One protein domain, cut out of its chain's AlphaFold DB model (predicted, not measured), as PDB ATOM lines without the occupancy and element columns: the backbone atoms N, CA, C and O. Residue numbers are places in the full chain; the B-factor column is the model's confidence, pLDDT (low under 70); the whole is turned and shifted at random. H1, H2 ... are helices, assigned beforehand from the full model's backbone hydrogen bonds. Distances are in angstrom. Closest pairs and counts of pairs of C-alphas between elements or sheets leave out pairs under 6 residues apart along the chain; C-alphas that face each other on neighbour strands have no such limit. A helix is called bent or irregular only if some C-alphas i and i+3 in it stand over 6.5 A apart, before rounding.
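AT A GLANCE: This is residues 108 to 264 of the 272 residues of the protein "Unannotated" of Lentimonas sp. CC11 (UniProt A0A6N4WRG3). A long helix arm, H1a, is the spine, with H6 side by side with it and H3 on another side; H5 crosses both H1a and H6, and H4 packs on H5. At one end H1 turns sharply into H1b, which makes a small hairpin with H2. The 157 printed residues have seven named helices, H1 to H7 in chain order, and no named strand: all helix. The whole is compact, radius of gyration of the C-alphas 16.6 A, yet elongated, spanning 60 by 36 by 22 A.

IN THESE COORDINATES: Find C-alpha 108 at (-50.132, 126.326, -0.962); here begins H1, residues 108 to 151, by its hydrogen bonds assigned as one helix but bent, C-alphas 141 and 144 being 7.8 A apart. Arm H1a, residues 108 to 141, is 48.9 A long, kinked by 32 degrees near residue 122, and irregular, C-alphas 138 and 141 being 6.8 A apart; H1b is 144 to 151. H6, 231 to 253, measures 32.2 A and H4, 185 to 206, 30.6 A. H3 is 162 to 178, H5 209 to 225, H2 155 to 160, and H7 260 to 263, ending at (-20.059, 83.008, 10.603).

HOW THE PARTS SIT: Start at Ala 137 and Ala 249, the closest C-alphas of H1a and H6, 3.9 A: these touch the same way, at a shallow tilt of 5 degrees. H1a touches H3 with residues 124 to 139 alone, closest C-alphas Ala 135 and Gly 167, 4.2 A. H1a, H5 and H6 form an up-and-down bundle, each running against the one before. Hairpins H5 and H6, and H4 and H5, have closest C-alphas Gly 221 and Gly 241, 3.6 A, and Gly 203 and Met 212, 4.0 A. H1b, about perpendicular to H1a at 78 degrees, touches H2, closest C-alphas Ala 149 and Ala 155, 5.1 A. H7 is close but not clearly touching H1a, C-alphas Pro 141 and Phe 261 being closest, 7.1 A. Each O i to N i+4 pair is within hydrogen-bond range in H1b, H3, H5 and H6, against 27 of 30 in H1a, 17 of 18 in H4 and 0 of 2 in H2, whose O i to N i+3 pairs are 3 of 3; H7 is too short for one.

THE WHOLE: The C-alphas of His 108 and Glu 152, the two farthest apart, are 61.9 A apart. The printed part has no cut and no long link, and no printed residue is under 70 in pLDDT.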
ATOM      1  N   HIS A 108     -50.526 127.537  -1.681       90.25
ATOM      2  CA  HIS A 108     -50.132 126.326  -0.962       90.25
ATOM      3  C   HIS A 108     -50.059 125.086  -1.877       90.25
ATOM      4  O   HIS A 108     -49.221 124.211  -1.645       90.25
ATOM      5  N   LEU A 109     -50.877 125.025  -2.936       89.62
ATOM      6  CA  LEU A 109     -50.861 123.952  -3.935       89.62
ATOM      7  C   LEU A 109     -49.612 124.048  -4.813       89.62
ATOM      8  O   LEU A 109     -48.896 123.057  -4.948       89.62
ATOM      9  N   LYS A 110     -49.297 125.253  -5.312       90.25
ATOM     10  CA  LYS A 110     -48.071 125.531  -6.080       90.25
ATOM     11  C   LYS A 110     -46.821 125.152  -5.281       90.25
ATOM     12  O   LYS A 110     -45.996 124.366  -5.739       90.25
ATOM     13  N   LYS A 111     -46.734 125.593  -4.019       91.12
ATOM     14  CA  LYS A 111     -45.631 125.225  -3.109       91.12
ATOM     15  C   LYS A 111     -45.527 123.714  -2.873       91.12
ATOM     16  O   LYS A 111     -44.422 123.190  -2.738       91.12
ATOM     17  N   LYS A 112     -46.657 123.002  -2.789       91.12
ATOM     18  CA  LYS A 112     -46.676 121.540  -2.631       91.12
ATOM     19  C   LYS A 112     -46.129 120.840  -3.876       91.12
ATOM     20  O   LYS A 112     -45.328 119.922  -3.731       91.12
ATOM     21  N   GLU A 113     -46.527 121.284  -5.062       92.38
ATOM     22  CA  GLU A 113     -46.053 120.760  -6.347       92.38
ATOM     23  C   GLU A 113     -44.550 121.011  -6.541       92.38
ATOM     24  O   GLU A 113     -43.794 120.076  -6.798       92.38
ATOM     25  N   GLU A 114     -44.071 122.229  -6.280       93.19
ATOM     26  CA  GLU A 114     -42.636 122.546  -6.311       93.19
ATOM     27  C   GLU A 114     -41.824 121.679  -5.338       93.19
ATOM     28  O   GLU A 114     -40.727 121.213  -5.657       93.19
ATOM     29  N   SER A 115     -42.357 121.457  -4.135       93.81
ATOM     30  CA  SER A 115     -41.733 120.611  -3.116       93.81
ATOM     31  C   SER A 115     -41.655 119.151  -3.561       93.81
ATOM     32  O   SER A 115     -40.618 118.515  -3.370       93.81
ATOM     33  N   LEU A 116     -42.710 118.648  -4.207       93.81
ATOM     34  CA  LEU A 116     -42.756 117.306  -4.780       93.81
ATOM     35  C   LEU A 116     -41.700 117.143  -5.880       93.81
ATOM     36  O   LEU A 116     -40.926 116.191  -5.835       93.81
ATOM     37  N   HIS A 117     -41.622 118.082  -6.827       93.56
ATOM     38  CA  HIS A 117     -40.637 118.031  -7.909       93.56
ATOM     39  C   HIS A 117     -39.200 118.040  -7.380       93.56
ATOM     40  O   HIS A 117     -38.382 117.222  -7.802       93.56
ATOM     41  N   LYS A 118     -38.899 118.913  -6.410       94.12
ATOM     42  CA  LYS A 118     -37.576 118.961  -5.769       94.12
ATOM     43  C   LYS A 118     -37.265 117.674  -5.000       94.12
ATOM     44  O   LYS A 118     -36.140 117.185  -5.063       94.12
ATOM     45  N   ALA A 119     -38.243 117.111  -4.287       93.62
ATOM     46  CA  ALA A 119     -38.078 115.846  -3.573       93.62
ATOM     47  C   ALA A 119     -37.815 114.680  -4.538       93.62
ATOM     48  O   ALA A 119     -36.882 113.911  -4.318       93.62
ATOM     49  N   ALA A 120     -38.580 114.581  -5.628       89.50
ATOM     50  CA  ALA A 120     -38.410 113.549  -6.644       89.50
ATOM     51  C   ALA A 120     -37.036 113.638  -7.325       89.50
ATOM     52  O   ALA A 120     -36.348 112.623  -7.423       89.50
ATOM     53  N   ALA A 121     -36.601 114.846  -7.702       90.31
ATOM     54  CA  ALA A 121     -35.295 115.077  -8.321       90.31
ATOM     55  C   ALA A 121     -34.121 114.677  -7.410       90.31
ATOM     56  O   ALA A 121     -33.099 114.194  -7.890       90.31
ATOM     57  N   LEU A 122     -34.265 114.861  -6.095       94.31
ATOM     58  CA  LEU A 122     -33.248 114.461  -5.123       94.31
ATOM     59  C   LEU A 122     -33.282 112.952  -4.818       94.31
ATOM     60  O   LEU A 122     -32.246 112.382  -4.481       94.31
ATOM     61  N   SER A 123     -34.451 112.311  -4.935       92.88
ATOM     62  CA  SER A 123     -34.696 110.939  -4.463       92.88
ATOM     63  C   SER A 123     -33.797 109.885  -5.093       92.88
ATOM     64  O   SER A 123     -33.192 109.085  -4.383       92.88
ATOM     65  N   THR A 124     -33.683 109.890  -6.416       92.75
ATOM     66  CA  THR A 124     -32.956 108.864  -7.166       92.75
ATOM     67  C   THR A 124     -31.480 108.883  -6.799       92.75
ATOM     68  O   THR A 124     -30.915 107.861  -6.413       92.75
ATOM     69  N   THR A 125     -30.875 110.069  -6.819       94.44
ATOM     70  CA  THR A 125     -29.465 110.262  -6.480       94.44
ATOM     71  C   THR A 125     -29.186 109.953  -5.011       94.44
ATOM     72  O   THR A 125     -28.208 109.268  -4.713       94.44
ATOM     73  N   SER A 126     -30.027 110.420  -4.077       95.81
ATOM     74  CA  SER A 126     -29.780 110.204  -2.647       95.81
ATOM     75  C   SER A 126     -29.896 108.729  -2.267       95.81
ATOM     76  O   SER A 126     -29.002 108.203  -1.604       95.81
ATOM     77  N   ILE A 127     -30.933 108.036  -2.743       96.94
ATOM     78  CA  ILE A 127     -31.107 106.599  -2.508       96.94
ATOM     79  C   ILE A 127     -30.004 105.805  -3.225       96.94
ATOM     80  O   ILE A 127     -29.468 104.862  -2.645       96.94
ATOM     81  N   GLY A 128     -29.600 106.207  -4.435       96.81
ATOM     82  CA  GLY A 128     -28.483 105.593  -5.159       96.81
ATOM     83  C   GLY A 128     -27.182 105.620  -4.353       96.81
ATOM     84  O   GLY A 128     -26.525 104.593  -4.201       96.81
ATOM     85  N   ILE A 129     -26.854 106.765  -3.745       97.94
ATOM     86  CA  ILE A 129     -25.690 106.896  -2.854       97.94
ATOM     87  C   ILE A 129     -25.838 106.008  -1.609       97.94
ATOM     88  O   ILE A 129     -24.882 105.332  -1.229       97.94
ATOM     89  N   MET A 130     -27.019 105.966  -0.981       98.00
ATOM     90  CA  MET A 130     -27.262 105.091   0.176       98.00
ATOM     91  C   MET A 130     -27.038 103.615  -0.161       98.00
ATOM     92  O   MET A 130     -26.420 102.902   0.625       98.00
ATOM     93  N   LEU A 131     -27.516 103.162  -1.324       97.69
ATOM     94  CA  LEU A 131     -27.351 101.783  -1.777       97.69
ATOM     95  C   LEU A 131     -25.905 101.461  -2.159       97.69
ATOM     96  O   LEU A 131     -25.441 100.372  -1.840       97.69
ATOM     97  N   LEU A 132     -25.159 102.399  -2.751       97.69
ATOM     98  CA  LEU A 132     -23.719 102.215  -2.966       97.69
ATOM     99  C   LEU A 132     -22.968 102.028  -1.646       97.69
ATOM    100  O   LEU A 132     -22.158 101.116  -1.519       97.69
ATOM    101  N   LEU A 133     -23.249 102.871  -0.651       97.88
ATOM    102  CA  LEU A 133     -22.637 102.753   0.675       97.88
ATOM    103  C   LEU A 133     -23.029 101.436   1.358       97.88
ATOM    104  O   LEU A 133     -22.185 100.773   1.955       97.88
ATOM    105  N   SER A 134     -24.286 101.020   1.211       96.81
ATOM    106  CA  SER A 134     -24.768  99.721   1.678       96.81
ATOM    107  C   SER A 134     -24.040  98.551   1.005       96.81
ATOM    108  O   SER A 134     -23.610  97.617   1.681       96.81
ATOM    109  N   ALA A 135     -23.835  98.619  -0.313       97.06
ATOM    110  CA  ALA A 135     -23.076  97.621  -1.057       97.06
ATOM    111  C   ALA A 135     -21.628  97.541  -0.559       97.06
ATOM    112  O   ALA A 135     -21.126  96.446  -0.329       97.06
ATOM    113  N   ILE A 136     -20.978  98.684  -0.314       95.88
ATOM    114  CA  ILE A 136     -19.634  98.719   0.281       95.88
ATOM    115  C   ILE A 136     -19.642  98.032   1.648       95.88
ATOM    116  O   ILE A 136     -18.812  97.158   1.878       95.88
ATOM    117  N   ALA A 137     -20.601  98.366   2.517       94.62
ATOM    118  CA  ALA A 137     -20.697  97.789   3.855       94.62
ATOM    119  C   ALA A 137     -20.820  96.256   3.842       94.62
ATOM    120  O   ALA A 137     -20.255  95.596   4.711       94.62
ATOM    121  N   LEU A 138     -21.541  95.696   2.869       93.56
ATOM    122  CA  LEU A 138     -21.760  94.254   2.754       93.56
ATOM    123  C   LEU A 138     -20.658  93.519   1.983       93.56
ATOM    124  O   LEU A 138     -20.392  92.356   2.272       93.56
ATOM    125  N   LEU A 139     -20.019  94.163   1.005       93.44
ATOM    126  CA  LEU A 139     -19.002  93.526   0.166       93.44
ATOM    127  C   LEU A 139     -17.599  93.606   0.768       93.44
ATOM    128  O   LEU A 139     -16.821  92.667   0.599       93.44
ATOM    129  N   SER A 140     -17.264  94.692   1.475       92.44
ATOM    130  CA  SER A 140     -15.893  94.908   1.948       92.44
ATOM    131  C   SER A 140     -15.340  93.830   2.888       92.44
ATOM    132  O   SER A 140     -14.170  93.479   2.719       92.44
ATOM    133  N   PRO A 141     -16.121  93.228   3.809       90.62
ATOM    134  CA  PRO A 141     -15.634  92.139   4.660       90.62
ATOM    135  C   PRO A 141     -15.246  90.894   3.860       90.62
ATOM    136  O   PRO A 141     -14.389  90.123   4.275       90.62
ATOM    137  N   HIS A 142     -15.854  90.708   2.688       89.62
ATOM    138  CA  HIS A 142     -15.703  89.512   1.871       89.62
ATOM    139  C   HIS A 142     -14.726  89.686   0.702       89.62
ATOM    140  O   HIS A 142     -14.633  88.795  -0.142       89.62
ATOM    141  N   PHE A 143     -13.957  90.781   0.627       88.75
ATOM    142  CA  PHE A 143     -13.038  90.999  -0.498       88.75
ATOM    143  C   PHE A 143     -12.018  89.872  -0.687       88.75
ATOM    144  O   PHE A 143     -11.716  89.520  -1.825       88.75
ATOM    145  N   ALA A 144     -11.521  89.269   0.397       87.56
ATOM    146  CA  ALA A 144     -10.609  88.129   0.304       87.56
ATOM    147  C   ALA A 144     -11.269  86.926  -0.394       87.56
ATOM    148  O   ALA A 144     -10.691  86.353  -1.315       87.56
ATOM    149  N   VAL A 145     -12.507  86.602  -0.008       86.88
ATOM    150  CA  VAL A 145     -13.305  85.515  -0.597       86.88
ATOM    151  C   VAL A 145     -13.628  85.804  -2.062       86.88
ATOM    152  O   VAL A 145     -13.472  84.934  -2.912       86.88
ATOM    153  N   ILE A 146     -14.036  87.037  -2.376       88.06
ATOM    154  CA  ILE A 146     -14.357  87.463  -3.744       88.06
ATOM    155  C   ILE A 146     -13.120  87.334  -4.645       88.06
ATOM    156  O   ILE A 146     -13.206  86.765  -5.730       88.06
ATOM    157  N   ASN A 147     -11.960  87.809  -4.185       87.75
ATOM    158  CA  ASN A 147     -10.715  87.732  -4.949       87.75
ATOM    159  C   ASN A 147     -10.259  86.285  -5.172       87.75
ATOM    160  O   ASN A 147      -9.819  85.958  -6.277       87.75
ATOM    161  N   ALA A 148     -10.387  85.420  -4.163       86.25
ATOM    162  CA  ALA A 148     -10.085  83.996  -4.295       86.25
ATOM    163  C   ALA A 148     -11.018  83.324  -5.315       86.25
ATOM    164  O   ALA A 148     -10.549  82.689  -6.255       86.25
ATOM    165  N   ALA A 149     -12.329  83.556  -5.210       85.81
ATOM    166  CA  ALA A 149     -13.314  82.983  -6.124       85.81
ATOM    167  C   ALA A 149     -13.112  83.413  -7.588       85.81
ATOM    168  O   ALA A 149     -13.341  82.612  -8.494       85.81
ATOM    169  N   ILE A 150     -12.678  84.656  -7.832       85.25
ATOM    170  CA  ILE A 150     -12.350  85.148  -9.180       85.25
ATOM    171  C   ILE A 150     -11.052  84.515  -9.692       85.25
ATOM    172  O   ILE A 150     -10.996  84.086 -10.841       85.25
ATOM    173  N   SER A 151     -10.019  84.447  -8.849       86.06
ATOM    174  CA  SER A 151      -8.695  83.944  -9.241       86.06
ATOM    175  C   SER A 151      -8.690  82.436  -9.503       86.06
ATOM    176  O   SER A 151      -7.940  81.964 -10.349       86.06
ATOM    177  N   GLU A 152      -9.528  81.687  -8.789       84.19
ATOM    178  CA  GLU A 152      -9.638  80.228  -8.894       84.19
ATOM    179  C   GLU A 152     -10.724  79.773  -9.888       84.19
ATOM    180  O   GLU A 152     -11.033  78.586  -9.947       84.19
ATOM    181  N   GLU A 153     -11.338  80.697 -10.643       77.94
ATOM    182  CA  GLU A 153     -12.475  80.450 -11.556       77.94
ATOM    183  C   GLU A 153     -13.705  79.797 -10.880       77.94
ATOM    184  O   GLU A 153     -14.606  79.264 -11.528       77.94
ATOM    185  N   ARG A 154     -13.806  79.901  -9.550       78.50
ATOM    186  CA  ARG A 154     -14.870  79.323  -8.711       78.50
ATOM    187  C   ARG A 154     -15.935  80.354  -8.351       78.50
ATOM    188  O   ARG A 154     -16.358  80.456  -7.197       78.50
ATOM    189  N   ALA A 155     -16.419  81.101  -9.342       75.44
ATOM    190  CA  ALA A 155     -17.390  82.179  -9.133       75.44
ATOM    191  C   ALA A 155     -18.691  81.714  -8.441       75.44
ATOM    192  O   ALA A 155     -19.320  82.487  -7.723       75.44
ATOM    193  N   GLY A 156     -19.075  80.439  -8.597       77.44
ATOM    194  CA  GLY A 156     -20.250  79.865  -7.933       77.44
ATOM    195  C   GLY A 156     -20.160  79.859  -6.401       77.44
ATOM    196  O   GLY A 156     -21.171  80.049  -5.733       77.44
ATOM    197  N   SER A 157     -18.957  79.734  -5.833       79.44
ATOM    198  CA  SER A 157     -18.750  79.690  -4.375       79.44
ATOM    199  C   SER A 157     -19.167  80.981  -3.653       79.44
ATOM    200  O   SER A 157     -19.456  80.962  -2.459       79.44
ATOM    201  N   ILE A 158     -19.276  82.095  -4.383       83.81
ATOM    202  CA  ILE A 158     -19.685  83.402  -3.856       83.81
ATOM    203  C   ILE A 158     -21.134  83.365  -3.341       83.81
ATOM    204  O   ILE A 158     -21.454  84.029  -2.356       83.81
ATOM    205  N   PHE A 159     -22.005  82.549  -3.948       83.50
ATOM    206  CA  PHE A 159     -23.410  82.429  -3.537       83.50
ATOM    207  C   PHE A 159     -23.602  81.744  -2.183       83.50
ATOM    208  O   PHE A 159     -24.676  81.854  -1.590       83.50
ATOM    209  N   ASN A 160     -22.563  81.092  -1.661       87.62
ATOM    210  CA  ASN A 160     -22.581  80.544  -0.312       87.62
ATOM    211  C   ASN A 160     -22.553  81.651   0.763       87.62
ATOM    212  O   ASN A 160     -22.901  81.399   1.913       87.62
ATOM    213  N   TYR A 161     -22.205  82.890   0.395       89.50
ATOM    214  CA  TYR A 161     -22.202  84.047   1.287       89.50
ATOM    215  C   TYR A 161     -23.404  84.960   0.981       89.50
ATOM    216  O   TYR A 161     -23.365  85.745   0.026       89.50
ATOM    217  N   PRO A 162     -24.482  84.921   1.789       89.81
ATOM    218  CA  PRO A 162     -25.713  85.659   1.493       89.81
ATOM    219  C   PRO A 162     -25.509  87.178   1.451       89.81
ATOM    220  O   PRO A 162     -26.161  87.872   0.672       89.81
ATOM    221  N   PHE A 163     -24.576  87.707   2.242       91.69
ATOM    222  CA  PHE A 163     -24.278  89.138   2.266       91.69
ATOM    223  C   PHE A 163     -23.627  89.638   0.978       91.69
ATOM    224  O   PHE A 163     -23.900  90.768   0.578       91.69
ATOM    225  N   ILE A 164     -22.859  88.796   0.277       92.06
ATOM    226  CA  ILE A 164     -22.309  89.159  -1.032       92.06
ATOM    227  C   ILE A 164     -23.436  89.298  -2.057       92.06
ATOM    228  O   ILE A 164     -23.469  90.272  -2.808       92.06
ATOM    229  N   ALA A 165     -24.405  88.377  -2.046       91.06
ATOM    230  CA  ALA A 165     -25.566  88.450  -2.929       91.06
ATOM    231  C   ALA A 165     -26.402  89.718  -2.672       91.06
ATOM    232  O   ALA A 165     -26.784  90.404  -3.621       91.06
ATOM    233  N   ILE A 166     -26.638  90.073  -1.403       93.69
ATOM    234  CA  ILE A 166     -27.365  91.300  -1.034       93.69
ATOM    235  C   ILE A 166     -26.549  92.555  -1.388       93.69
ATOM    236  O   ILE A 166     -27.108  93.518  -1.905       93.69
ATOM    237  N   GLY A 167     -25.235  92.555  -1.162       94.94
ATOM    238  CA  GLY A 167     -24.362  93.674  -1.522       94.94
ATOM    239  C   GLY A 167     -24.304  93.914  -3.032       94.94
ATOM    240  O   GLY A 167     -24.393  95.056  -3.484       94.94
ATOM    241  N   LEU A 168     -24.239  92.844  -3.829       94.06
ATOM    242  CA  LEU A 168     -24.312  92.928  -5.288       94.06
ATOM    243  C   LEU A 168     -25.690  93.412  -5.755       94.06
ATOM    244  O   LEU A 168     -25.781  94.239  -6.663       94.06
ATOM    245  N   PHE A 169     -26.758  92.933  -5.117       95.19
ATOM    246  CA  PHE A 169     -28.109  93.421  -5.360       95.19
ATOM    247  C   PHE A 169     -28.209  94.936  -5.114       95.19
ATOM    248  O   PHE A 169     -28.677  95.659  -5.993       95.19
ATOM    249  N   ASP A 170     -27.709  95.432  -3.978       96.69
ATOM    250  CA  ASP A 170     -27.705  96.864  -3.653       96.69
ATOM    251  C   ASP A 170     -26.900  97.677  -4.686       96.69
ATOM    252  O   ASP A 170     -27.340  98.749  -5.106       96.69
ATOM    253  N   PHE A 171     -25.766  97.149  -5.163       97.00
ATOM    254  CA  PHE A 171     -24.961  97.781  -6.213       97.00
ATOM    255  C   PHE A 171     -25.720  97.908  -7.545       97.00
ATOM    256  O   PHE A 171     -25.744  98.983  -8.147       97.00
ATOM    257  N   ILE A 172     -26.387  96.838  -7.991       96.94
ATOM    258  CA  ILE A 172     -27.191  96.848  -9.225       96.94
ATOM    259  C   ILE A 172     -28.370  97.818  -9.084       96.94
ATOM    260  O   ILE A 172     -28.651  98.600  -9.994       96.94
ATOM    261  N   MET A 173     -29.042  97.812  -7.931       96.62
ATOM    262  CA  MET A 173     -30.135  98.742  -7.656       96.62
ATOM    263  C   MET A 173     -29.673 100.201  -7.660       96.62
ATOM    264  O   MET A 173     -30.372 101.058  -8.198       96.62
ATOM    265  N   ALA A 174     -28.491 100.495  -7.115       97.00
ATOM    266  CA  ALA A 174     -27.913 101.832  -7.187       97.00
ATOM    267  C   ALA A 174     -27.689 102.276  -8.641       97.00
ATOM    268  O   ALA A 174     -28.041 103.400  -8.999       97.00
ATOM    269  N   ALA A 175     -27.178 101.386  -9.497       96.75
ATOM    270  CA  ALA A 175     -27.007 101.671 -10.920       96.75
ATOM    271  C   ALA A 175     -28.345 102.001 -11.607       96.75
ATOM    272  O   ALA A 175     -28.434 102.989 -12.334       96.75
ATOM    273  N   PHE A 176     -29.407 101.240 -11.325       96.06
ATOM    274  CA  PHE A 176     -30.751 101.532 -11.838       96.06
ATOM    275  C   PHE A 176     -31.290 102.889 -11.375       96.06
ATOM    276  O   PHE A 176     -31.892 103.607 -12.173       96.06
ATOM    277  N   LEU A 177     -31.025 103.291 -10.130       95.06
ATOM    278  CA  LEU A 177     -31.420 104.613  -9.639       95.06
ATOM    279  C   LEU A 177     -30.661 105.752 -10.313       95.06
ATOM    280  O   LEU A 177     -31.267 106.779 -10.613       95.06
ATOM    281  N   PHE A 178     -29.366 105.586 -10.592       95.31
ATOM    282  CA  PHE A 178     -28.612 106.584 -11.360       95.31
ATOM    283  C   PHE A 178     -29.080 106.679 -12.815       95.31
ATOM    284  O   PHE A 178     -28.996 107.748 -13.411       95.31
ATOM    285  N   LEU A 179     -29.644 105.598 -13.354       95.69
ATOM    286  CA  LEU A 179     -30.364 105.585 -14.631       95.69
ATOM    287  C   LEU A 179     -31.825 106.064 -14.514       95.69
ATOM    288  O   LEU A 179     -32.567 105.992 -15.488       95.69
ATOM    289  N   ALA A 180     -32.236 106.562 -13.343       92.88
ATOM    290  CA  ALA A 180     -33.574 107.075 -13.042       92.88
ATOM    291  C   ALA A 180     -34.726 106.061 -13.215       92.88
ATOM    292  O   ALA A 180     -35.875 106.456 -13.414       92.88
ATOM    293  N   VAL A 181     -34.449 104.761 -13.077       94.62
ATOM    294  CA  VAL A 181     -35.473 103.706 -13.045       94.62
ATOM    295  C   VAL A 181     -36.126 103.712 -11.659       94.62
ATOM    296  O   VAL A 181     -35.531 103.264 -10.679       94.62
ATOM    297  N   THR A 182     -37.340 104.255 -11.545       91.19
ATOM    298  CA  THR A 182     -38.037 104.448 -10.250       91.19
ATOM    299  C   THR A 182     -39.019 103.322  -9.915       91.19
ATOM    300  O   THR A 182     -39.460 103.175  -8.774       91.19
ATOM    301  N   GLU A 183     -39.297 102.447 -10.876       94.56
ATOM    302  CA  GLU A 183     -40.175 101.282 -10.761       94.56
ATOM    303  C   GLU A 183     -39.684 100.289  -9.700       94.56
ATOM    304  O   GLU A 183     -40.472  99.530  -9.138       94.56
ATOM    305  N   ILE A 184     -38.391 100.330  -9.368       95.06
ATOM    306  CA  ILE A 184     -37.773  99.483  -8.344       95.06
ATOM    307  C   ILE A 184     -38.072  99.943  -6.908       95.06
ATOM    308  O   ILE A 184     -37.762  99.220  -5.964       95.06
ATOM    309  N   TYR A 185     -38.698 101.108  -6.694       94.81
ATOM    310  CA  TYR A 185     -38.941 101.663  -5.350       94.81
ATOM    311  C   TYR A 185     -39.667 100.709  -4.383       94.81
ATOM    312  O   TYR A 185     -39.300 100.688  -3.207       94.81
ATOM    313  N   PRO A 186     -40.675  99.911  -4.794       95.75
ATOM    314  CA  PRO A 186     -41.286  98.916  -3.912       95.75
ATOM    315  C   PRO A 186     -40.286  97.863  -3.421       95.75
ATOM    316  O   PRO A 186     -40.315  97.479  -2.252       95.75
ATOM    317  N   LEU A 187     -39.365  97.439  -4.287       96.06
ATOM    318  CA  LEU A 187     -38.323  96.479  -3.940       96.06
ATOM    319  C   LEU A 187     -37.299  97.100  -2.980       96.06
ATOM    320  O   LEU A 187     -36.929  96.480  -1.984       96.06
ATOM    321  N   LEU A 188     -36.918  98.359  -3.211       95.94
ATOM    322  CA  LEU A 188     -36.039  99.106  -2.306       95.94
ATOM    323  C   LEU A 188     -36.659  99.311  -0.926       95.94
ATOM    324  O   LEU A 188     -35.947  99.274   0.072       95.94
ATOM    325  N   ARG A 189     -37.984  99.475  -0.845       95.75
ATOM    326  CA  ARG A 189     -38.709  99.525   0.430       95.75
ATOM    327  C   ARG A 189     -38.629  98.206   1.184       95.75
ATOM    328  O   ARG A 189     -38.335  98.223   2.377       95.75
ATOM    329  N   ALA A 190     -38.848  97.086   0.500       95.56
ATOM    330  CA  ALA A 190     -38.717  95.762   1.103       95.56
ATOM    331  C   ALA A 190     -37.286  95.521   1.609       95.56
ATOM    332  O   ALA A 190     -37.092  95.122   2.758       95.56
ATOM    333  N   ARG A 191     -36.276  95.867   0.799       95.00
ATOM    334  CA  ARG A 191     -34.868  95.847   1.211       95.00
ATOM    335  C   ARG A 191     -34.657  96.740   2.443       95.00
ATOM    336  O   ARG A 191     -34.075  96.307   3.432       95.00
ATOM    337  N   ALA A 192     -35.122  97.985   2.423       96.44
ATOM    338  CA  ALA A 192     -34.938  98.916   3.535       96.44
ATOM    339  C   ALA A 192     -35.532  98.387   4.849       96.44
ATOM    340  O   ALA A 192     -34.903  98.509   5.898       96.44
ATOM    341  N   MET A 193     -36.703  97.744   4.780       95.94
ATOM    342  CA  MET A 193     -37.319  97.057   5.917       95.94
ATOM    343  C   MET A 193     -36.483  95.871   6.403       95.94
ATOM    344  O   MET A 193     -36.381  95.673   7.609       95.94
ATOM    345  N   LEU A 194     -35.852  95.116   5.498       94.31
ATOM    346  CA  LEU A 194     -34.927  94.046   5.873       94.31
ATOM    347  C   LEU A 194     -33.742  94.602   6.669       94.31
ATOM    348  O   LEU A 194     -33.429  94.068   7.723       94.31
ATOM    349  N   THR A 195     -33.144  95.713   6.249       93.56
ATOM    350  CA  THR A 195     -32.039  96.344   6.996       93.56
ATOM    351  C   THR A 195     -32.486  96.946   8.315       93.56
ATOM    352  O   THR A 195     -31.790  96.809   9.318       93.56
ATOM    353  N   LEU A 196     -33.665  97.566   8.338       95.06
ATOM    354  CA  LEU A 196     -34.255  98.081   9.566       95.06
ATOM    355  C   LEU A 196     -34.549  96.949  10.556       95.06
ATOM    356  O   LEU A 196     -34.282  97.106  11.736       95.06
ATOM    357  N   GLY A 197     -35.078  95.813  10.106       94.69
ATOM    358  CA  GLY A 197     -35.378  94.675  10.973       94.69
ATOM    359  C   GLY A 197     -34.127  93.886  11.350       94.69
ATOM    360  O   GLY A 197     -33.718  93.864  12.510       94.69
ATOM    361  N   PHE A 198     -33.506  93.246  10.360       92.62
ATOM    362  CA  PHE A 198     -32.342  92.385  10.550       92.62
ATOM    363  C   PHE A 198     -31.126  93.164  11.059       92.62
ATOM    364  O   PHE A 198     -30.499  92.734  12.016       92.62
ATOM    365  N   GLY A 199     -30.806  94.324  10.483       92.25
ATOM    366  CA  GLY A 199     -29.623  95.093  10.884       92.25
ATOM    367  C   GLY A 199     -29.714  95.652  12.309       92.25
ATOM    368  O   GLY A 199     -28.743  95.575  13.062       92.25
ATOM    369  N   VAL A 200     -30.889  96.148  12.719       95.50
ATOM    370  CA  VAL A 200     -31.126  96.572  14.114       95.50
ATOM    371  C   VAL A 200     -31.048  95.375  15.056       95.50
ATOM    372  O   VAL A 200     -30.411  95.471  16.104       95.50
ATOM    373  N   TYR A 201     -31.638  94.238  14.676       94.06
ATOM    374  CA  TYR A 201     -31.542  93.006  15.456       94.06
ATOM    375  C   TYR A 201     -30.091  92.539  15.619       94.06
ATOM    376  O   TYR A 201     -29.695  92.193  16.727       94.06
ATOM    377  N   VAL A 202     -29.280  92.582  14.558       90.75
ATOM    378  CA  VAL A 202     -27.855  92.229  14.610       90.75
ATOM    379  C   VAL A 202     -27.117  93.121  15.604       90.75
ATOM    380  O   VAL A 202     -26.485  92.595  16.519       90.75
ATOM    381  N   GLY A 203     -27.258  94.446  15.494       91.75
ATOM    382  CA  GLY A 203     -26.633  95.381  16.436       91.75
ATOM    383  C   GLY A 203     -27.056  95.130  17.885       91.75
ATOM    384  O   GLY A 203     -26.215  95.086  18.780       91.75
ATOM    385  N   TRP A 204     -28.343  94.860  18.115       93.94
ATOM    386  CA  TRP A 204     -28.847  94.485  19.437       93.94
ATOM    387  C   TRP A 204     -28.266  93.152  19.939       93.94
ATOM    388  O   TRP A 204     -27.837  93.069  21.086       93.94
ATOM    389  N   SER A 205     -28.201  92.127  19.085       91.62
ATOM    390  CA  SER A 205     -27.738  90.778  19.446       91.62
ATOM    391  C   SER A 205     -26.244  90.712  19.776       91.62
ATOM    392  O   SER A 205     -25.845  89.957  20.659       91.62
ATOM    393  N   ILE A 206     -25.430  91.531  19.103       88.88
ATOM    394  CA  ILE A 206     -23.987  91.663  19.352       88.88
ATOM    395  C   ILE A 206     -23.726  92.598  20.549       88.88
ATOM    396  O   ILE A 206     -22.627  92.622  21.098       88.88
ATOM    397  N   GLY A 207     -24.745  93.339  21.001       90.00
ATOM    398  CA  GLY A 207     -24.622  94.319  22.077       90.00
ATOM    399  C   GLY A 207     -23.914  95.603  21.642       90.00
ATOM    400  O   GLY A 207     -23.344  96.288  22.488       90.00
ATOM    401  N   ASP A 208     -23.949  95.930  20.346       92.56
ATOM    402  CA  ASP A 208     -23.330  97.120  19.766       92.56
ATOM    403  C   ASP A 208     -24.388  98.179  19.392       92.56
ATOM    404  O   ASP A 208     -25.069  98.072  18.359       92.56
ATOM    405  N   PRO A 209     -24.519  99.254  20.195       93.25
ATOM    406  CA  PRO A 209     -25.484 100.314  19.930       93.25
ATOM    407  C   PRO A 209     -25.186 101.113  18.657       93.25
ATOM    408  O   PRO A 209     -26.109 101.678  18.070       93.25
ATOM    409  N   ILE A 210     -23.926 101.187  18.222       94.44
ATOM    410  CA  ILE A 210     -23.519 101.966  17.049       94.44
ATOM    411  C   ILE A 210     -24.024 101.270  15.788       94.44
ATOM    412  O   ILE A 210     -24.673 101.916  14.964       94.44
ATOM    413  N   ILE A 211     -23.807  99.956  15.668       93.19
ATOM    414  CA  ILE A 211     -24.344  99.153  14.555       93.19
ATOM    415  C   ILE A 211     -25.871  99.236  14.544       93.19
ATOM    416  O   ILE A 211     -26.470  99.467  13.493       93.19
ATOM    417  N   MET A 212     -26.500  99.101  15.715       95.44
ATOM    418  CA  MET A 212     -27.954  99.154  15.853       95.44
ATOM    419  C   MET A 212     -28.528 100.488  15.348       95.44
ATOM    420  O   MET A 212     -29.453 100.500  14.533       95.44
ATOM    421  N   LEU A 213     -27.969 101.617  15.797       96.44
ATOM    422  CA  LEU A 213     -28.415 102.949  15.382       96.44
ATOM    423  C   LEU A 213     -28.104 103.225  13.908       96.44
ATOM    424  O   LEU A 213     -28.951 103.781  13.208       96.44
ATOM    425  N   ALA A 214     -26.930 102.818  13.422       96.56
ATOM    426  CA  ALA A 214     -26.538 103.005  12.030       96.56
ATOM    427  C   ALA A 214     -27.434 102.201  11.074       96.56
ATOM    428  O   ALA A 214     -27.900 102.744  10.073       96.56
ATOM    429  N   ALA A 215     -27.757 100.949  11.416       96.00
ATOM    430  CA  ALA A 215     -28.700 100.117  10.671       96.00
ATOM    431  C   ALA A 215     -30.125 100.681  10.694       96.00
ATOM    432  O   ALA A 215     -30.784 100.737   9.653       96.00
ATOM    433  N   GLY A 216     -30.578 101.171  11.853       97.38
ATOM    434  CA  GLY A 216     -31.862 101.859  11.975       97.38
ATOM    435  C   GLY A 216     -31.931 103.102  11.086       97.38
ATOM    436  O   GLY A 216     -32.861 103.244  10.294       97.38
ATOM    437  N   ALA A 217     -30.918 103.969  11.150       97.56
ATOM    438  CA  ALA A 217     -30.822 105.172  10.324       97.56
ATOM    439  C   ALA A 217     -30.754 104.847   8.822       97.56
ATOM    440  O   ALA A 217     -31.449 105.483   8.029       97.56
ATOM    441  N   ALA A 218     -29.983 103.828   8.434       97.12
ATOM    442  CA  ALA A 218     -29.880 103.359   7.053       97.12
ATOM    443  C   ALA A 218     -31.224 102.843   6.514       97.12
ATOM    444  O   ALA A 218     -31.650 103.238   5.426       97.12
ATOM    445  N   GLY A 219     -31.912 101.993   7.283       96.44
ATOM    446  CA  GLY A 219     -33.204 101.419   6.910       96.44
ATOM    447  C   GLY A 219     -34.320 102.465   6.841       96.44
ATOM    448  O   GLY A 219     -35.010 102.563   5.826       96.44
ATOM    449  N   VAL A 220     -34.462 103.300   7.879       97.12
ATOM    450  CA  VAL A 220     -35.435 104.411   7.903       97.12
ATOM    451  C   VAL A 220     -35.151 105.393   6.766       97.12
ATOM    452  O   VAL A 220     -36.082 105.820   6.085       97.12
ATOM    453  N   GLY A 221     -33.874 105.709   6.538       96.56
ATOM    454  CA  GLY A 221     -33.399 106.589   5.477       96.56
ATOM    455  C   GLY A 221     -33.869 106.157   4.092       96.56
ATOM    456  O   GLY A 221     -34.594 106.889   3.421       96.56
ATOM    457  N   ILE A 222     -33.519 104.937   3.681       96.50
ATOM    458  CA  ILE A 222     -33.909 104.413   2.364       96.50
ATOM    459  C   ILE A 222     -35.438 104.308   2.266       96.50
ATOM    460  O   ILE A 222     -36.024 104.732   1.271       96.50
ATOM    461  N   PHE A 223     -36.105 103.796   3.306       96.94
ATOM    462  CA  PHE A 223     -37.554 103.602   3.281       96.94
ATOM    463  C   PHE A 223     -38.306 104.922   3.092       96.94
ATOM    464  O   PHE A 223     -39.091 105.063   2.152       96.94
ATOM    465  N   TYR A 224     -38.048 105.916   3.944       96.38
ATOM    466  CA  TYR A 224     -38.748 107.194   3.857       96.38
ATOM    467  C   TYR A 224     -38.355 107.995   2.617       96.38
ATOM    468  O   TYR A 224     -39.210 108.698   2.081       96.38
ATOM    469  N   ALA A 225     -37.123 107.866   2.111       95.81
ATOM    470  CA  ALA A 225     -36.706 108.558   0.894       95.81
ATOM    471  C   ALA A 225     -37.542 108.120  -0.322       95.81
ATOM    472  O   ALA A 225     -37.848 108.943  -1.179       95.81
ATOM    473  N   THR A 226     -38.007 106.864  -0.365       94.75
ATOM    474  CA  THR A 226     -38.882 106.377  -1.454       94.75
ATOM    475  C   THR A 226     -40.333 106.880  -1.388       94.75
ATOM    476  O   THR A 226     -41.074 106.707  -2.355       94.75
ATOM    477  N   ILE A 227     -40.768 107.468  -0.265       94.62
ATOM    478  CA  ILE A 227     -42.160 107.917  -0.039       94.62
ATOM    479  C   ILE A 227     -42.240 109.442   0.172       94.62
ATOM    480  O   ILE A 227     -43.314 110.036   0.056       94.62
ATOM    481  N   ALA A 228     -41.126 110.103   0.487       94.00
ATOM    482  CA  ALA A 228     -41.098 111.517   0.840       94.00
ATOM    483  C   ALA A 228     -41.641 112.415  -0.286       94.00
ATOM    484  O   ALA A 228     -41.043 112.554  -1.347       94.00
ATOM    485  N   GLN A 229     -42.759 113.094  -0.010       92.50
ATOM    486  CA  GLN A 229     -43.370 114.070  -0.923       92.50
ATOM    487  C   GLN A 229     -42.953 115.515  -0.627       92.50
ATOM    488  O   GLN A 229     -43.161 116.408  -1.442       92.50
ATOM    489  N   ARG A 230     -42.410 115.768   0.570       94.50
ATOM    490  CA  ARG A 230     -41.952 117.093   0.995       94.50
ATOM    491  C   ARG A 230     -40.440 117.176   0.866       94.50
ATOM    492  O   ARG A 230     -39.733 116.329   1.410       94.50
ATOM    493  N   TYR A 231     -39.953 118.244   0.246       94.44
ATOM    494  CA  TYR A 231     -38.525 118.482   0.060       94.44
ATOM    495  C   TYR A 231     -37.744 118.542   1.382       94.44
ATOM    496  O   TYR A 231     -36.676 117.950   1.497       94.44
ATOM    497  N   SER A 232     -38.302 119.178   2.420       94.31
ATOM    498  CA  SER A 232     -37.668 119.233   3.746       94.31
ATOM    499  C   SER A 232     -37.508 117.847   4.374       94.31
ATOM    500  O   SER A 232     -36.427 117.506   4.851       94.31
ATOM    501  N   THR A 233     -38.560 117.024   4.331       94.94
ATOM    502  CA  THR A 233     -38.514 115.632   4.793       94.94
ATOM    503  C   THR A 233     -37.486 114.835   4.001       94.94
ATOM    504  O   THR A 233     -36.700 114.108   4.598       94.94
ATOM    505  N   MET A 234     -37.439 115.017   2.679       96.31
ATOM    506  CA  MET A 234     -36.466 114.344   1.827       96.31
ATOM    507  C   MET A 234     -35.021 114.689   2.209       96.31
ATOM    508  O   MET A 234     -34.200 113.783   2.308       96.31
ATOM    509  N   ILE A 235     -34.700 115.960   2.472       96.75
ATOM    510  CA  ILE A 235     -33.346 116.362   2.896       96.75
ATOM    511  C   ILE A 235     -32.959 115.674   4.207       96.75
ATOM    512  O   ILE A 235     -31.892 115.069   4.290       96.75
ATOM    513  N   ILE A 236     -33.825 115.739   5.221       97.00
ATOM    514  CA  ILE A 236     -33.544 115.174   6.551       97.00
ATOM    515  C   ILE A 236     -33.305 113.667   6.445       97.00
ATOM    516  O   ILE A 236     -32.318 113.147   6.963       97.00
ATOM    517  N   VAL A 237     -34.192 112.973   5.735       96.88
ATOM    518  CA  VAL A 237     -34.112 111.527   5.534       96.88
ATOM    519  C   VAL A 237     -32.905 111.157   4.668       96.88
ATOM    520  O   VAL A 237     -32.267 110.140   4.924       96.88
ATOM    521  N   SER A 238     -32.535 112.000   3.698       96.75
ATOM    522  CA  SER A 238     -31.334 111.805   2.884       96.75
ATOM    523  C   SER A 238     -30.064 111.876   3.725       96.75
ATOM    524  O   SER A 238     -29.225 110.985   3.637       96.75
ATOM    525  N   ILE A 239     -29.944 112.886   4.588       97.50
ATOM    526  CA  ILE A 239     -28.807 113.025   5.509       97.50
ATOM    527  C   ILE A 239     -28.757 111.835   6.472       97.50
ATOM    528  O   ILE A 239     -27.697 111.238   6.651       97.50
ATOM    529  N   LEU A 240     -29.900 111.458   7.049       97.31
ATOM    530  CA  LEU A 240     -29.998 110.330   7.974       97.31
ATOM    531  C   LEU A 240     -29.602 109.004   7.306       97.31
ATOM    532  O   LEU A 240     -28.799 108.253   7.855       97.31
ATOM    533  N   GLY A 241     -30.135 108.730   6.114       97.38
ATOM    534  CA  GLY A 241     -29.872 107.502   5.368       97.38
ATOM    535  C   GLY A 241     -28.439 107.411   4.860       97.38
ATOM    536  O   GLY A 241     -27.811 106.363   5.001       97.38
ATOM    537  N   ILE A 242     -27.894 108.502   4.312       98.12
ATOM    538  CA  ILE A 242     -26.492 108.554   3.879       98.12
ATOM    539  C   ILE A 242     -25.576 108.398   5.093       98.12
ATOM    540  O   ILE A 242     -24.663 107.582   5.045       98.12
ATOM    541  N   GLY A 243     -25.848 109.100   6.196       97.69
ATOM    542  CA  GLY A 243     -25.073 108.991   7.432       97.69
ATOM    543  C   GLY A 243     -25.073 107.576   8.013       97.69
ATOM    544  O   GLY A 243     -24.009 107.051   8.334       97.69
ATOM    545  N   GLY A 244     -26.238 106.925   8.079       97.06
ATOM    546  CA  GLY A 244     -26.361 105.543   8.551       97.06
ATOM    547  C   GLY A 244     -25.587 104.549   7.683       97.06
ATOM    548  O   GLY A 244     -24.786 103.773   8.199       97.06
ATOM    549  N   ASN A 245     -25.760 104.605   6.356       97.62
ATOM    550  CA  ASN A 245     -25.044 103.702   5.448       97.62
ATOM    551  C   ASN A 245     -23.537 104.004   5.395       97.62
ATOM    552  O   ASN A 245     -22.740 103.074   5.320       97.62
ATOM    553  N   ALA A 246     -23.126 105.272   5.482       97.81
ATOM    554  CA  ALA A 246     -21.715 105.652   5.542       97.81
ATOM    555  C   ALA A 246     -21.047 105.143   6.825       97.81
ATOM    556  O   ALA A 246     -19.928 104.639   6.768       97.81
ATOM    557  N   ALA A 247     -21.737 105.228   7.966       96.94
ATOM    558  CA  ALA A 247     -21.249 104.671   9.222       96.94
ATOM    559  C   ALA A 247     -21.078 103.148   9.127       96.94
ATOM    560  O   ALA A 247     -20.021 102.639   9.487       96.94
ATOM    561  N   LEU A 248     -22.063 102.426   8.577       95.62
ATOM    562  CA  LEU A 248     -21.946 100.979   8.350       95.62
ATOM    563  C   LEU A 248     -20.790 100.635   7.401       95.62
ATOM    564  O   LEU A 248     -20.018  99.727   7.694       95.62
ATOM    565  N   ALA A 249     -20.639 101.375   6.300       96.56
ATOM    566  CA  ALA A 249     -19.546 101.182   5.351       96.56
ATOM    567  C   ALA A 249     -18.179 101.408   6.011       96.56
ATOM    568  O   ALA A 249     -17.276 100.590   5.862       96.56
ATOM    569  N   TYR A 250     -18.042 102.478   6.793       96.56
ATOM    570  CA  TYR A 250     -16.820 102.779   7.530       96.56
ATOM    571  C   TYR A 250     -16.481 101.687   8.553       96.56
ATOM    572  O   TYR A 250     -15.361 101.182   8.550       96.56
ATOM    573  N   LEU A 251     -17.454 101.283   9.379       93.88
ATOM    574  CA  LEU A 251     -17.293 100.203  10.359       93.88
ATOM    575  C   LEU A 251     -16.900  98.879   9.687       93.88
ATOM    576  O   LEU A 251     -16.069  98.135  10.202       93.88
ATOM    577  N   SER A 252     -17.454  98.609   8.509       92.81
ATOM    578  CA  SER A 252     -17.111  97.442   7.705       92.81
ATOM    579  C   SER A 252     -15.671  97.465   7.197       92.81
ATOM    580  O   SER A 252     -14.953  96.476   7.342       92.81
ATOM    581  N   ILE A 253     -15.202  98.609   6.696       92.94
ATOM    582  CA  ILE A 253     -13.829  98.770   6.194       92.94
ATOM    583  C   ILE A 253     -12.789  98.600   7.308       92.94
ATOM    584  O   ILE A 253     -11.747  97.990   7.079       92.94
ATOM    585  N   ILE A 254     -13.057  99.101   8.517       92.69
ATOM    586  CA  ILE A 254     -12.133  98.952   9.656       92.69
ATOM    587  C   ILE A 254     -12.196  97.561  10.312       92.69
ATOM    588  O   ILE A 254     -11.505  97.325  11.300       92.69
ATOM    589  N   GLY A 255     -13.017  96.645   9.785       86.62
ATOM    590  CA  GLY A 255     -13.129  95.273  10.281       86.62
ATOM    591  C   GLY A 255     -13.964  95.128  11.554       86.62
ATOM    592  O   GLY A 255     -13.857  94.117  12.238       86.62
ATOM    593  N   HIS A 256     -14.821  96.098  11.880       86.50
ATOM    594  CA  HIS A 256     -15.650  96.064  13.093       86.50
ATOM    595  C   HIS A 256     -16.674  94.915  13.095       86.50
ATOM    596  O   HIS A 256     -17.110  94.459  14.145       86.50
ATOM    597  N   PHE A 257     -17.025  94.414  11.907       82.62
ATOM    598  CA  PHE A 257     -17.884  93.240  11.720       82.62
ATOM    599  C   PHE A 257     -17.108  91.919  11.556       82.62
ATOM    600  O   PHE A 257     -17.707  90.903  11.186       82.62
ATOM    601  N   ALA A 258     -15.788  91.915  11.780       72.69
ATOM    602  CA  ALA A 258     -14.962  90.718  11.633       72.69
ATOM    603  C   ALA A 258     -15.504  89.568  12.501       72.69
ATOM    604  O   ALA A 258     -15.837  89.753  13.672       72.69
ATOM    605  N   GLY A 259     -15.631  88.378  11.910       75.25
ATOM    606  CA  GLY A 259     -16.198  87.197  12.563       75.25
ATOM    607  C   GLY A 259     -17.724  87.069  12.473       75.25
ATOM    608  O   GLY A 259     -18.206  85.946  12.341       75.25
ATOM    609  N   PHE A 260     -18.502  88.161  12.460       84.50
ATOM    610  CA  PHE A 260     -19.956  88.055  12.249       84.50
ATOM    611  C   PHE A 260     -20.261  87.608  10.818       84.50
ATOM    612  O   PHE A 260     -20.933  86.600  10.610       84.50
ATOM    613  N   PHE A 261     -19.729  88.324   9.826       82.56
ATOM    614  CA  PHE A 261     -19.997  88.019   8.422       82.56
ATOM    615  C   PHE A 261     -19.417  86.669   7.982       82.56
ATOM    616  O   PHE A 261     -20.046  85.971   7.191       82.56
ATOM    617  N   ASP A 262     -18.283  86.256   8.551       75.69
ATOM    618  CA  ASP A 262     -17.675  84.946   8.278       75.69
ATOM    619  C   ASP A 262     -18.471  83.783   8.884       75.69
ATOM    620  O   ASP A 262     -18.418  82.663   8.380       75.69
ATOM    621  N   SER A 263     -19.233  84.036   9.956       79.75
ATOM    622  CA  SER A 263     -20.059  83.008  10.603       79.75
ATOM    623  C   SER A 263     -21.315  82.641   9.807       79.75
ATOM    624  O   SER A 263     -21.890  81.572  10.017       79.75
ATOM    625  N   VAL A 264     -21.745  83.506   8.883       83.00
ATOM    626  CA  VAL A 264     -22.963  83.312   8.093       83.00
ATOM    627  C   VAL A 264     -22.586  82.817   6.701       83.00
ATOM    628  O   VAL A 264     -22.374  83.590   5.768       83.00
TER     629      VAL A 264